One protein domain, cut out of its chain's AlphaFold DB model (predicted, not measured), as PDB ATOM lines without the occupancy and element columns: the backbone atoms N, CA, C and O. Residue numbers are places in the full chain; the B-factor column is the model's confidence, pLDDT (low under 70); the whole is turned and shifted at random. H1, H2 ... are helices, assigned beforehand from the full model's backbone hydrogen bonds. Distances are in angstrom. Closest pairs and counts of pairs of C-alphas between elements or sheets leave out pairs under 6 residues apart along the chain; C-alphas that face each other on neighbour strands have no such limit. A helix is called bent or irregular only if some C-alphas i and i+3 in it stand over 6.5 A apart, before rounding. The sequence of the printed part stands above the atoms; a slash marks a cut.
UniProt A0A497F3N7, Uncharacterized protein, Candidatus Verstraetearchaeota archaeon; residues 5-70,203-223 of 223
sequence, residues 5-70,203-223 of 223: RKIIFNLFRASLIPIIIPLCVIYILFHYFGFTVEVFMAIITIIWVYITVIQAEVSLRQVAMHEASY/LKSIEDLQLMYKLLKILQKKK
ATOM      1  N   ARG A   5     132.611 208.200 200.807       75.25
ATOM      2  CA  ARG A   5     133.997 207.707 200.810       75.25
ATOM      3  C   ARG A   5     135.017 208.750 200.335       75.25
ATOM      4  O   ARG A   5     136.093 208.841 200.912       75.25
ATOM      5  N   LYS A   6     134.686 209.560 199.319       76.94
ATOM      6  CA  LYS A   6     135.573 210.640 198.847       76.94
ATOM      7  C   LYS A   6     135.619 211.809 199.828       76.94
ATOM      8  O   LYS A   6     136.673 212.405 199.993       76.94
ATOM      9  N   ILE A   7     134.500 212.112 200.485       74.19
ATOM     10  CA  ILE A   7     134.433 213.178 201.494       74.19
ATOM     11  C   ILE A   7     135.285 212.802 202.708       74.19
ATOM     12  O   ILE A   7     136.114 213.598 203.122       74.19
ATOM     13  N   ILE A   8     135.145 211.577 203.221       74.38
ATOM     14  CA  ILE A   8     135.929 211.078 204.363       74.38
ATOM     15  C   ILE A   8     137.422 211.032 204.020       74.38
ATOM     16  O   ILE A   8     138.246 211.486 204.807       74.38
ATOM     17  N   PHE A   9     137.775 210.541 202.829       78.69
ATOM     18  CA  PHE A   9     139.168 210.512 202.380       78.69
ATOM     19  C   PHE A   9     139.777 211.919 202.278       78.69
ATOM     20  O   PHE A   9     140.899 212.145 202.727       78.69
ATOM     21  N   ASN A  10     139.029 212.881 201.732       74.88
ATOM     22  CA  ASN A  10     139.485 214.266 201.639       74.88
ATOM     23  C   ASN A  10     139.573 214.939 203.017       74.88
ATOM     24  O   ASN A  10     140.518 215.686 203.253       74.88
ATOM     25  N   LEU A  11     138.646 214.633 203.933       77.44
ATOM     26  CA  LEU A  11     138.670 215.099 205.323       77.44
ATOM     27  C   LEU A  11     139.935 214.624 206.038       77.44
ATOM     28  O   LEU A  11     140.654 215.439 206.605       77.44
ATOM     29  N   PHE A  12     140.238 213.329 205.935       78.00
ATOM     30  CA  PHE A  12     141.437 212.734 206.520       78.00
ATOM     31  C   PHE A  12     142.720 213.336 205.941       78.00
ATOM     32  O   PHE A  12     143.644 213.676 206.675       78.00
ATOM     33  N   ARG A  13     142.778 213.519 204.615       79.00
ATOM     34  CA  ARG A  13     143.941 214.132 203.961       79.00
ATOM     35  C   ARG A  13     144.154 215.577 204.418       79.00
ATOM     36  O   ARG A  13     145.295 215.970 204.641       79.00
ATOM     37  N   ALA A  14     143.078 216.349 204.560       76.69
ATOM     38  CA  ALA A  14     143.154 217.730 205.021       76.69
ATOM     39  C   ALA A  14     143.516 217.828 206.514       76.69
ATOM     40  O   ALA A  14     144.232 218.742 206.904       76.69
ATOM     41  N   SER A  15     143.098 216.875 207.357       79.19
ATOM     42  CA  SER A  15     143.451 216.857 208.786       79.19
ATOM     43  C   SER A  15     144.835 216.285 209.090       79.19
ATOM     44  O   SER A  15     145.336 216.485 210.196       79.19
ATOM     45  N   LEU A  16     145.470 215.607 208.130       80.69
ATOM     46  CA  LEU A  16     146.724 214.888 208.347       80.69
ATOM     47  C   LEU A  16     147.832 215.793 208.890       80.69
ATOM     48  O   LEU A  16     148.408 215.515 209.937       80.69
ATOM     49  N   ILE A  17     148.083 216.899 208.200       80.62
ATOM     50  CA  ILE A  17     149.170 217.825 208.521       80.62
ATOM     51  C   ILE A  17     148.868 218.673 209.767       80.62
ATOM     52  O   ILE A  17     149.703 218.690 210.664       80.62
ATOM     53  N   PRO A  18     147.706 219.347 209.889       81.50
ATOM     54  CA  PRO A  18     147.467 220.230 211.030       81.50
ATOM     55  C   PRO A  18     147.112 219.503 212.336       81.50
ATOM     56  O   PRO A  18     147.254 220.101 213.396       81.50
ATOM     57  N   ILE A  19     146.603 218.264 212.286       81.94
ATOM     58  CA  ILE A  19     146.012 217.597 213.465       81.94
ATOM     59  C   ILE A  19     146.632 216.220 213.720       81.94
ATOM     60  O   ILE A  19     147.050 215.940 214.840       81.94
ATOM     61  N   ILE A  20     146.713 215.350 212.708       84.62
ATOM     62  CA  ILE A  20     147.128 213.952 212.928       84.62
ATOM     63  C   ILE A  20     148.618 213.861 213.266       84.62
ATOM     64  O   ILE A  20     148.969 213.244 214.266       84.62
ATOM     65  N   ILE A  21     149.486 214.501 212.476       86.12
ATOM     66  CA  ILE A  21     150.934 214.521 212.728       86.12
ATOM     67  C   ILE A  21     151.266 215.016 214.147       86.12
ATOM     68  O   ILE A  21     151.953 214.283 214.859       86.12
ATOM     69  N   PRO A  22     150.797 216.195 214.608       85.75
ATOM     70  CA  PRO A  22     151.169 216.679 215.934       85.75
ATOM     71  C   PRO A  22     150.648 215.765 217.048       85.75
ATOM     72  O   PRO A  22     151.389 215.486 217.985       85.75
ATOM     73  N   LEU A  23     149.432 215.220 216.928       87.81
ATOM     74  CA  LEU A  23     148.905 214.270 217.915       87.81
ATOM     75  C   LEU A  23     149.703 212.963 217.960       87.81
ATOM     76  O   LEU A  23     149.979 212.463 219.048       87.81
ATOM     77  N   CYS A  24     150.113 212.425 216.808       89.50
ATOM     78  CA  CYS A  24     150.968 211.241 216.755       89.50
ATOM     79  C   CYS A  24     152.328 211.495 217.413       89.50
ATOM     80  O   CYS A  24     152.790 210.655 218.178       89.50
ATOM     81  N   VAL A  25     152.949 212.650 217.158       88.25
ATOM     82  CA  VAL A  25     154.232 213.008 217.781       88.25
ATOM     83  C   VAL A  25     154.080 213.137 219.297       88.25
ATOM     84  O   VAL A  25     154.876 212.564 220.035       88.25
ATOM     85  N   ILE A  26     153.031 213.814 219.773       88.81
ATOM     86  CA  ILE A  26     152.740 213.945 221.209       88.81
ATOM     87  C   ILE A  26     152.518 212.566 221.849       88.81
ATOM     88  O   ILE A  26     153.065 212.283 222.911       88.81
ATOM     89  N   TYR A  27     151.760 211.686 221.191       89.94
ATOM     90  CA  TYR A  27     151.522 210.326 221.671       89.94
ATOM     91  C   TYR A  27     152.817 209.510 221.775       89.94
ATOM     92  O   TYR A  27     153.048 208.853 222.789       89.94
ATOM     93  N   ILE A  28     153.686 209.583 220.761       90.56
ATOM     94  CA  ILE A  28     154.994 208.912 220.766       90.56
ATOM     95  C   ILE A  28     155.854 209.434 221.922       90.56
ATOM     96  O   ILE A  28     156.458 208.633 222.635       90.56
ATOM     97  N   LEU A  29     155.878 210.751 222.146       89.50
ATOM     98  CA  LEU A  29     156.638 211.347 223.245       89.50
ATOM     99  C   LEU A  29     156.166 210.826 224.609       89.50
ATOM    100  O   LEU A  29     156.994 210.387 225.404       89.50
ATOM    101  N   PHE A  30     154.853 210.786 224.851       90.00
ATOM    102  CA  PHE A  30     154.313 210.241 226.099       90.00
ATOM    103  C   PHE A  30     154.562 208.740 226.259       90.00
ATOM    104  O   PHE A  30     154.836 208.290 227.368       90.00
ATOM    105  N   HIS A  31     154.484 207.958 225.179       89.56
ATOM    106  CA  HIS A  31     154.693 206.514 225.256       89.56
ATOM    107  C   HIS A  31     156.154 206.163 225.580       89.56
ATOM    108  O   HIS A  31     156.397 205.267 226.388       89.56
ATOM    109  N   TYR A  32     157.125 206.823 224.946       89.19
ATOM    110  CA  TYR A  32     158.537 206.460 225.110       89.19
ATOM    111  C   TYR A  32     159.190 207.096 226.337       89.19
ATOM    112  O   TYR A  32     159.996 206.444 226.993       89.19
ATOM    113  N   PHE A  33     158.854 208.349 226.648       86.12
ATOM    114  CA  PHE A  33     159.531 209.120 227.696       86.12
ATOM    115  C   PHE A  33     158.684 209.298 228.964       86.12
ATOM    116  O   PHE A  33     159.209 209.712 229.993       86.12
ATOM    117  N   GLY A  34     157.394 208.947 228.931       86.75
ATOM    118  CA  GLY A  34     156.490 209.101 230.068       86.75
ATOM    119  C   GLY A  34     156.069 210.553 230.313       86.75
ATOM    120  O   GLY A  34     156.104 211.398 229.419       86.75
ATOM    121  N   PHE A  35     155.616 210.845 231.535       85.62
ATOM    122  CA  PHE A  35     155.130 212.171 231.928       85.62
ATOM    123  C   PHE A  35     156.234 212.965 232.642       85.62
ATOM    124  O   PHE A  35     156.184 213.170 233.854       85.62
ATOM    125  N   THR A  36     157.266 213.366 231.897       91.94
ATOM    126  CA  THR A  36     158.397 214.144 232.430       91.94
ATOM    127  C   THR A  36     158.344 215.613 232.002       91.94
ATOM    128  O   THR A  36     157.607 216.000 231.088       91.94
ATOM    129  N   VAL A  37     159.135 216.458 232.669       90.81
ATOM    130  CA  VAL A  37     159.216 217.899 232.367       90.81
ATOM    131  C   VAL A  37     159.771 218.131 230.958       90.81
ATOM    132  O   VAL A  37     159.311 219.033 230.256       90.81
ATOM    133  N   GLU A  38     160.700 217.291 230.498       90.44
ATOM    134  CA  GLU A  38     161.277 217.386 229.153       90.44
ATOM    135  C   GLU A  38     160.220 217.152 228.070       90.44
ATOM    136  O   GLU A  38     160.186 217.879 227.076       90.44
ATOM    137  N   VAL A  39     159.311 216.192 228.277       90.75
ATOM    138  CA  VAL A  39     158.194 215.930 227.357       90.75
ATOM    139  C   VAL A  39     157.261 217.133 227.286       90.75
ATOM    140  O   VAL A  39     156.855 217.535 226.196       90.75
ATOM    141  N   PHE A  40     156.967 217.768 228.423       88.56
ATOM    142  CA  PHE A  40     156.142 218.974 228.442       88.56
ATOM    143  C   PHE A  40     156.796 220.135 227.671       88.56
ATOM    144  O   PHE A  40     156.142 220.788 226.854       88.56
ATOM    145  N   MET A  41     158.105 220.339 227.846       91.56
ATOM    146  CA  MET A  41     158.872 221.330 227.080       91.56
ATOM    147  C   MET A  41     158.916 221.008 225.582       91.56
ATOM    148  O   MET A  41     158.796 221.913 224.750       91.56
ATOM    149  N   ALA A  42     159.026 219.729 225.217       89.56
ATOM    150  CA  ALA A  42     158.964 219.291 223.826       89.56
ATOM    151  C   ALA A  42     157.595 219.596 223.197       89.56
ATOM    152  O   ALA A  42     157.537 220.111 222.082       89.56
ATOM    153  N   ILE A  43     156.493 219.370 223.923       89.75
ATOM    154  CA  ILE A  43     155.135 219.709 223.463       89.75
ATOM    155  C   ILE A  43     154.996 221.216 223.232       89.75
ATOM    156  O   ILE A  43     154.516 221.631 222.176       89.75
ATOM    157  N   ILE A  44     155.456 222.042 224.178       92.19
ATOM    158  CA  ILE A  44     155.458 223.506 224.023       92.19
ATOM    159  C   ILE A  44     156.256 223.912 222.781       92.19
ATOM    160  O   ILE A  44     155.801 224.740 221.992       92.19
ATOM    161  N   THR A  45     157.419 223.299 222.569       92.62
ATOM    162  CA  THR A  45     158.270 223.577 221.407       92.62
ATOM    163  C   THR A  45     157.574 223.201 220.096       92.62
ATOM    164  O   THR A  45     157.599 223.981 219.147       92.62
ATOM    165  N   ILE A  46     156.885 222.056 220.041       90.69
ATOM    166  CA  ILE A  46     156.082 221.653 218.875       90.69
ATOM    167  C   ILE A  46     155.000 222.696 218.582       90.69
ATOM    168  O   ILE A  46     154.848 223.112 217.434       90.69
ATOM    169  N   ILE A  47     154.276 223.160 219.605       90.12
ATOM    170  CA  ILE A  47     153.256 224.204 219.444       90.12
ATOM    171  C   ILE A  47     153.883 225.482 218.866       90.12
ATOM    172  O   ILE A  47     153.355 226.034 217.901       90.12
ATOM    173  N   TRP A  48     155.036 225.913 219.384       94.25
ATOM    174  CA  TRP A  48     155.763 227.080 218.870       94.25
ATOM    175  C   TRP A  48     156.185 226.941 217.408       94.25
ATOM    176  O   TRP A  48     156.040 227.890 216.632       94.25
ATOM    177  N   VAL A  49     156.656 225.760 217.003       91.38
ATOM    178  CA  VAL A  49     156.987 225.478 215.600       91.38
ATOM    179  C   VAL A  49     155.746 225.634 214.720       91.38
ATOM    180  O   VAL A  49     155.803 226.320 213.700       91.38
ATOM    181  N   TYR A  50     154.600 225.080 215.130       88.81
ATOM    182  CA  TYR A  50     153.346 225.228 214.381       88.81
ATOM    183  C   TYR A  50     152.880 226.684 214.290       88.81
ATOM    184  O   TYR A  50     152.481 227.124 213.212       88.81
ATOM    185  N   ILE A  51     152.965 227.444 215.386       90.81
ATOM    186  CA  ILE A  51     152.641 228.878 215.392       90.81
ATOM    187  C   ILE A  51     153.525 229.622 214.385       90.81
ATOM    188  O   ILE A  51     153.015 230.393 213.573       90.81
ATOM    189  N   THR A  52     154.829 229.342 214.387       92.25
ATOM    190  CA  THR A  52     155.795 229.978 213.480       92.25
ATOM    191  C   THR A  52     155.484 229.658 212.016       92.25
ATOM    192  O   THR A  52     155.477 230.551 211.170       92.25
ATOM    193  N   VAL A  53     155.155 228.399 211.702       91.62
ATOM    194  CA  VAL A  53     154.759 227.986 210.343       91.62
ATOM    195  C   VAL A  53     153.484 228.704 209.897       91.62
ATOM    196  O   VAL A  53     153.421 229.203 208.774       91.62
ATOM    197  N   ILE A  54     152.482 228.812 210.774       90.38
ATOM    198  CA  ILE A  54     151.242 229.541 210.475       90.38
ATOM    199  C   ILE A  54     151.543 231.020 210.203       90.38
ATOM    200  O   ILE A  54     151.049 231.565 209.218       90.38
ATOM    201  N   GLN A  55     152.375 231.668 211.021       92.31
ATOM    202  CA  GLN A  55     152.770 233.068 210.818       92.31
ATOM    203  C   GLN A  55     153.510 233.277 209.490       92.31
ATOM    204  O   GLN A  55     153.227 234.239 208.769       92.31
ATOM    205  N   ALA A  56     154.412 232.361 209.131       92.56
ATOM    206  CA  ALA A  56     155.116 232.403 207.854       92.56
ATOM    207  C   ALA A  56     154.140 232.285 206.671       92.56
ATOM    208  O   ALA A  56     154.198 233.073 205.726       92.56
ATOM    209  N   GLU A  57     153.185 231.355 206.737       92.56
ATOM    210  CA  GLU A  57     152.161 231.198 205.702       92.56
ATOM    211  C   GLU A  57     151.218 232.411 205.607       92.56
ATOM    212  O   GLU A  57     150.873 232.825 204.497       92.56
ATOM    213  N   VAL A  58     150.828 233.023 206.733       91.06
ATOM    214  CA  VAL A  58     150.059 234.284 206.735       91.06
ATOM    215  C   VAL A  58     150.848 235.388 206.038       91.06
ATOM    216  O   VAL A  58     150.294 236.080 205.185       91.06
ATOM    217  N   SER A  59     152.138 235.515 206.341       92.50
ATOM    218  CA  SER A  59     153.009 236.523 205.729       92.50
ATOM    219  C   SER A  59     153.104 236.325 204.211       92.50
ATOM    220  O   SER A  59     152.913 237.269 203.447       92.50
ATOM    221  N   LEU A  60     153.270 235.080 203.744       90.62
ATOM    222  CA  LEU A  60     153.262 234.754 202.309       90.62
ATOM    223  C   LEU A  60     151.945 235.132 201.619       90.62
ATOM    224  O   LEU A  60     151.945 235.540 200.456       90.62
ATOM    225  N   ARG A  61     150.814 234.991 202.316       90.19
ATOM    226  CA  ARG A  61     149.497 235.375 201.794       90.19
ATOM    227  C   ARG A  61     149.290 236.878 201.787       90.19
ATOM    228  O   ARG A  61     148.677 237.380 200.853       90.19
ATOM    229  N   GLN A  62     149.796 237.591 202.788       91.00
ATOM    230  CA  GLN A  62     149.780 239.052 202.798       91.00
ATOM    231  C   GLN A  62     150.578 239.604 201.622       91.00
ATOM    232  O   GLN A  62     150.066 240.455 200.903       91.00
ATOM    233  N   VAL A  63     151.764 239.049 201.357       91.00
ATOM    234  CA  VAL A  63     152.551 239.390 200.166       91.00
ATOM    235  C   VAL A  63     151.765 239.081 198.891       91.00
ATOM    236  O   VAL A  63     151.640 239.947 198.039       91.00
ATOM    237  N   ALA A  64     151.139 237.904 198.780       88.56
ATOM    238  CA  ALA A  64     150.331 237.559 197.605       88.56
ATOM    239  C   ALA A  64     149.110 238.481 197.407       88.56
ATOM    240  O   ALA A  64     148.796 238.845 196.277       88.56
ATOM    241  N   MET A  65     148.423 238.871 198.485       89.31
ATOM    242  CA  MET A  65     147.323 239.843 198.444       89.31
ATOM    243  C   MET A  65     147.817 241.232 198.043       89.31
ATOM    244  O   MET A  65     147.148 241.933 197.289       89.31
ATOM    245  N   HIS A  66     148.992 241.617 198.532       89.06
ATOM    246  CA  HIS A  66     149.616 242.881 198.184       89.06
ATOM    247  C   HIS A  66     150.076 242.900 196.722       89.06
ATOM    248  O   HIS A  66     149.880 243.893 196.037       89.06
ATOM    249  N   GLU A  67     150.632 241.802 196.209       88.12
ATOM    250  CA  GLU A  67     150.927 241.658 194.782       88.12
ATOM    251  C   GLU A  67     149.633 241.734 193.957       88.12
ATOM    252  O   GLU A  67     149.610 242.389 192.918       88.12
ATOM    253  N   ALA A  68     148.548 241.105 194.426       87.38
ATOM    254  CA  ALA A  68     147.252 241.088 193.747       87.38
ATOM    255  C   ALA A  68     146.591 242.468 193.660       87.38
ATOM    256  O   ALA A  68     145.886 242.727 192.687       87.38
ATOM    257  N   SER A  69     146.835 243.364 194.621       88.06
ATOM    258  CA  SER A  69     146.298 244.730 194.570       88.06
ATOM    259  C   SER A  69     146.944 245.595 193.485       88.06
ATOM    260  O   SER A  69     146.338 246.578 193.059       88.06
ATOM    261  N   TYR A  70     148.133 245.209 193.013       88.56
ATOM    262  CA  TYR A  70     148.863 245.874 191.933       88.56
ATOM    263  C   TYR A  70     148.645 245.253 190.550       88.56
ATOM    264  O   TYR A  70     149.203 245.739 189.567       88.56
ATOM    265  N   LEU A 203     147.470 226.287 206.612       83.38
ATOM    266  CA  LEU A 203     146.267 227.121 206.514       83.38
ATOM    267  C   LEU A 203     145.334 226.656 205.399       83.38
ATOM    268  O   LEU A 203     144.116 226.682 205.563       83.38
ATOM    269  N   LYS A 204     145.892 226.194 204.277       84.75
ATOM    270  CA  LYS A 204     145.100 225.637 203.175       84.75
ATOM    271  C   LYS A 204     144.316 224.406 203.632       84.75
ATOM    272  O   LYS A 204     143.114 224.326 203.391       84.75
ATOM    273  N   SER A 205     144.969 223.504 204.360       83.50
ATOM    274  CA  SER A 205     144.325 222.350 204.985       83.50
ATOM    275  C   SER A 205     143.221 222.744 205.974       83.50
ATOM    276  O   SER A 205     142.142 222.153 205.947       83.50
ATOM    277  N   ILE A 206     143.450 223.759 206.816       83.62
ATOM    278  CA  ILE A 206     142.448 224.253 207.779       83.62
ATOM    279  C   ILE A 206     141.214 224.823 207.060       83.62
ATOM    280  O   ILE A 206     140.080 224.517 207.432       83.62
ATOM    281  N   GLU A 207     141.405 225.613 206.006       84.00
ATOM    282  CA  GLU A 207     140.299 226.143 205.200       84.00
ATOM    283  C   GLU A 207     139.528 225.043 204.477       84.00
ATOM    284  O   GLU A 207     138.298 225.072 204.440       84.00
ATOM    285  N   ASP A 208     140.230 224.062 203.910       84.62
ATOM    286  CA  ASP A 208     139.592 222.939 203.232       84.62
ATOM    287  C   ASP A 208     138.753 222.118 204.228       84.62
ATOM    288  O   ASP A 208     137.618 221.744 203.913       84.62
ATOM    289  N   LEU A 209     139.235 221.923 205.464       83.56
ATOM    290  CA  LEU A 209     138.444 221.351 206.562       83.56
ATOM    291  C   LEU A 209     137.209 222.202 206.877       83.56
ATOM    292  O   LEU A 209     136.108 221.659 207.002       83.56
ATOM    293  N   GLN A 210     137.355 223.525 206.961       85.88
ATOM    294  CA  GLN A 210     136.239 224.432 207.233       85.88
ATOM    295  C   GLN A 210     135.185 224.397 206.113       85.88
ATOM    296  O   GLN A 210     133.982 224.383 206.394       85.88
ATOM    297  N   LEU A 211     135.609 224.361 204.848       83.75
ATOM    298  CA  LEU A 211     134.729 224.249 203.683       83.75
ATOM    299  C   LEU A 211     133.999 222.906 203.671       83.75
ATOM    300  O   LEU A 211     132.782 222.874 203.477       83.75
ATOM    301  N   MET A 212     134.703 221.805 203.940       83.12
ATOM    302  CA  MET A 212     134.084 220.484 204.057       83.12
ATOM    303  C   MET A 212     133.081 220.424 205.209       83.12
ATOM    304  O   MET A 212     131.980 219.902 205.028       83.12
ATOM    305  N   TYR A 213     133.403 221.010 206.362       83.19
ATOM    306  CA  TYR A 213     132.481 221.106 207.492       83.19
ATOM    307  C   TYR A 213     131.219 221.907 207.134       83.19
ATOM    308  O   TYR A 213     130.100 221.452 207.383       83.19
ATOM    309  N   LYS A 214     131.368 223.066 206.474       84.75
ATOM    310  CA  LYS A 214     130.230 223.865 205.982       84.75
ATOM    311  C   LYS A 214     129.368 223.075 204.991       84.75
ATOM    312  O   LYS A 214     128.143 223.096 205.107       84.75
ATOM    313  N   LEU A 215     129.983 222.345 204.060       83.50
ATOM    314  CA  LEU A 215     129.272 221.488 203.105       83.50
ATOM    315  C   LEU A 215     128.489 220.371 203.805       83.50
ATOM    316  O   LEU A 215     127.323 220.151 203.477       83.50
ATOM    317  N   LEU A 216     129.088 219.702 204.792       82.44
ATOM    318  CA  LEU A 216     128.413 218.679 205.595       82.44
ATOM    319  C   LEU A 216     127.200 219.253 206.336       82.44
ATOM    320  O   LEU A 216     126.124 218.657 206.294       82.44
ATOM    321  N   LYS A 217     127.337 220.445 206.928       84.06
ATOM    322  CA  LYS A 217     126.237 221.143 207.611       84.06
ATOM    323  C   LYS A 217     125.081 221.484 206.663       84.06
ATOM    324  O   LYS A 217     123.917 221.323 207.026       84.06
ATOM    325  N   ILE A 218     125.382 221.930 205.442       83.75
ATOM    326  CA  ILE A 218     124.365 222.214 204.412       83.75
ATOM    327  C   ILE A 218     123.658 220.927 203.969       83.75
ATOM    328  O   ILE A 218     122.439 220.916 203.814       83.75
ATOM    329  N   LEU A 219     124.406 219.835 203.783       76.56
ATOM    330  CA  LEU A 219     123.843 218.540 203.394       76.56
ATOM    331  C   LEU A 219     122.958 217.930 204.487       76.56
ATOM    332  O   LEU A 219     121.964 217.289 204.160       76.56
ATOM    333  N   GLN A 220     123.286 218.149 205.762       72.44
ATOM    334  CA  GLN A 220     122.454 217.725 206.890       72.44
ATOM    335  C   GLN A 220     121.144 218.515 206.982       72.44
ATOM    336  O   GLN A 220     120.119 217.913 207.255       72.44
ATOM    337  N   LYS A 221     121.147 219.823 206.687       70.75
ATOM    338  CA  LYS A 221     119.929 220.662 206.678       70.75
ATOM    339  C   LYS A 221     118.935 220.355 205.546       70.75
ATOM    340  O   LYS A 221     117.818 220.852 205.588       70.75
ATOM    341  N   LYS A 222     119.355 219.632 204.503       57.91
ATOM    342  CA  LYS A 222     118.499 219.238 203.368       57.91
ATOM    343  C   LYS A 222     117.832 217.865 203.547       57.91
ATOM    344  O   LYS A 222     117.087 217.460 202.658       57.91
ATOM    345  N   LYS A 223     118.148 217.148 204.626       48.28
ATOM    346  CA  LYS A 223     117.432 215.947 205.067       48.28
ATOM    347  C   LYS A 223     116.422 216.333 206.133       48.28
ATOM    348  O   LYS A 223     115.373 215.663 206.153       48.28
TER     349      LYS A 223
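What this domain is: This is residues 5 to 70 and 203 to 223 of the 223 residues of an uncharacterized protein of Candidatus Verstraetearchaeota archaeon (UniProt A0A497F3N7). A flat, open helical hairpin of H1b and H2, with H1a turning off at H1's bend and H3 beside H1a. 87 residues are printed, with helices H1, H2, H3 in order and no named strand: all helix. It is only just loose, close to extended, radius of gyration of the C-alphas 17.6 A, spanning 47 by 45 by 18 A.

How they stand to each other: H1, residues 5 to 33, one helix by its hydrogen bonds, is bent: C-alphas 14 and 17 are 7.0 A apart. Arms H1a, residues 5 to 14, and H1b, residues 17 to 33, stand at a steep tilt of 67 degrees. H1b is irregular, C-alphas 18 and 21 being 6.9 A apart. H2, residues 37 to 69, touches H1b with residues 39 to 46 alone, closest C-alphas Leu 29 and Val 39, 6.4 A. H3, residues 203 to 221, touches H1a with residues 205 to 212 alone, closest C-alphas Ala 14 and Ser 205, 4.8 A. Every O i to N i+4 pair is within hydrogen-bond range in H1a, H2 and H3; 11 of 13 in H1b.

Where its parts are: C-alpha 5 is at (133.997, 207.707, 200.810), C-alpha 221 at (119.929, 220.662, 206.678). H2 measures 48.1 A.

The domain as a whole: Across the cut, C-alphas 70 and 203 are 23.9 A apart. Residues 222 to 223 have pLDDT under 70.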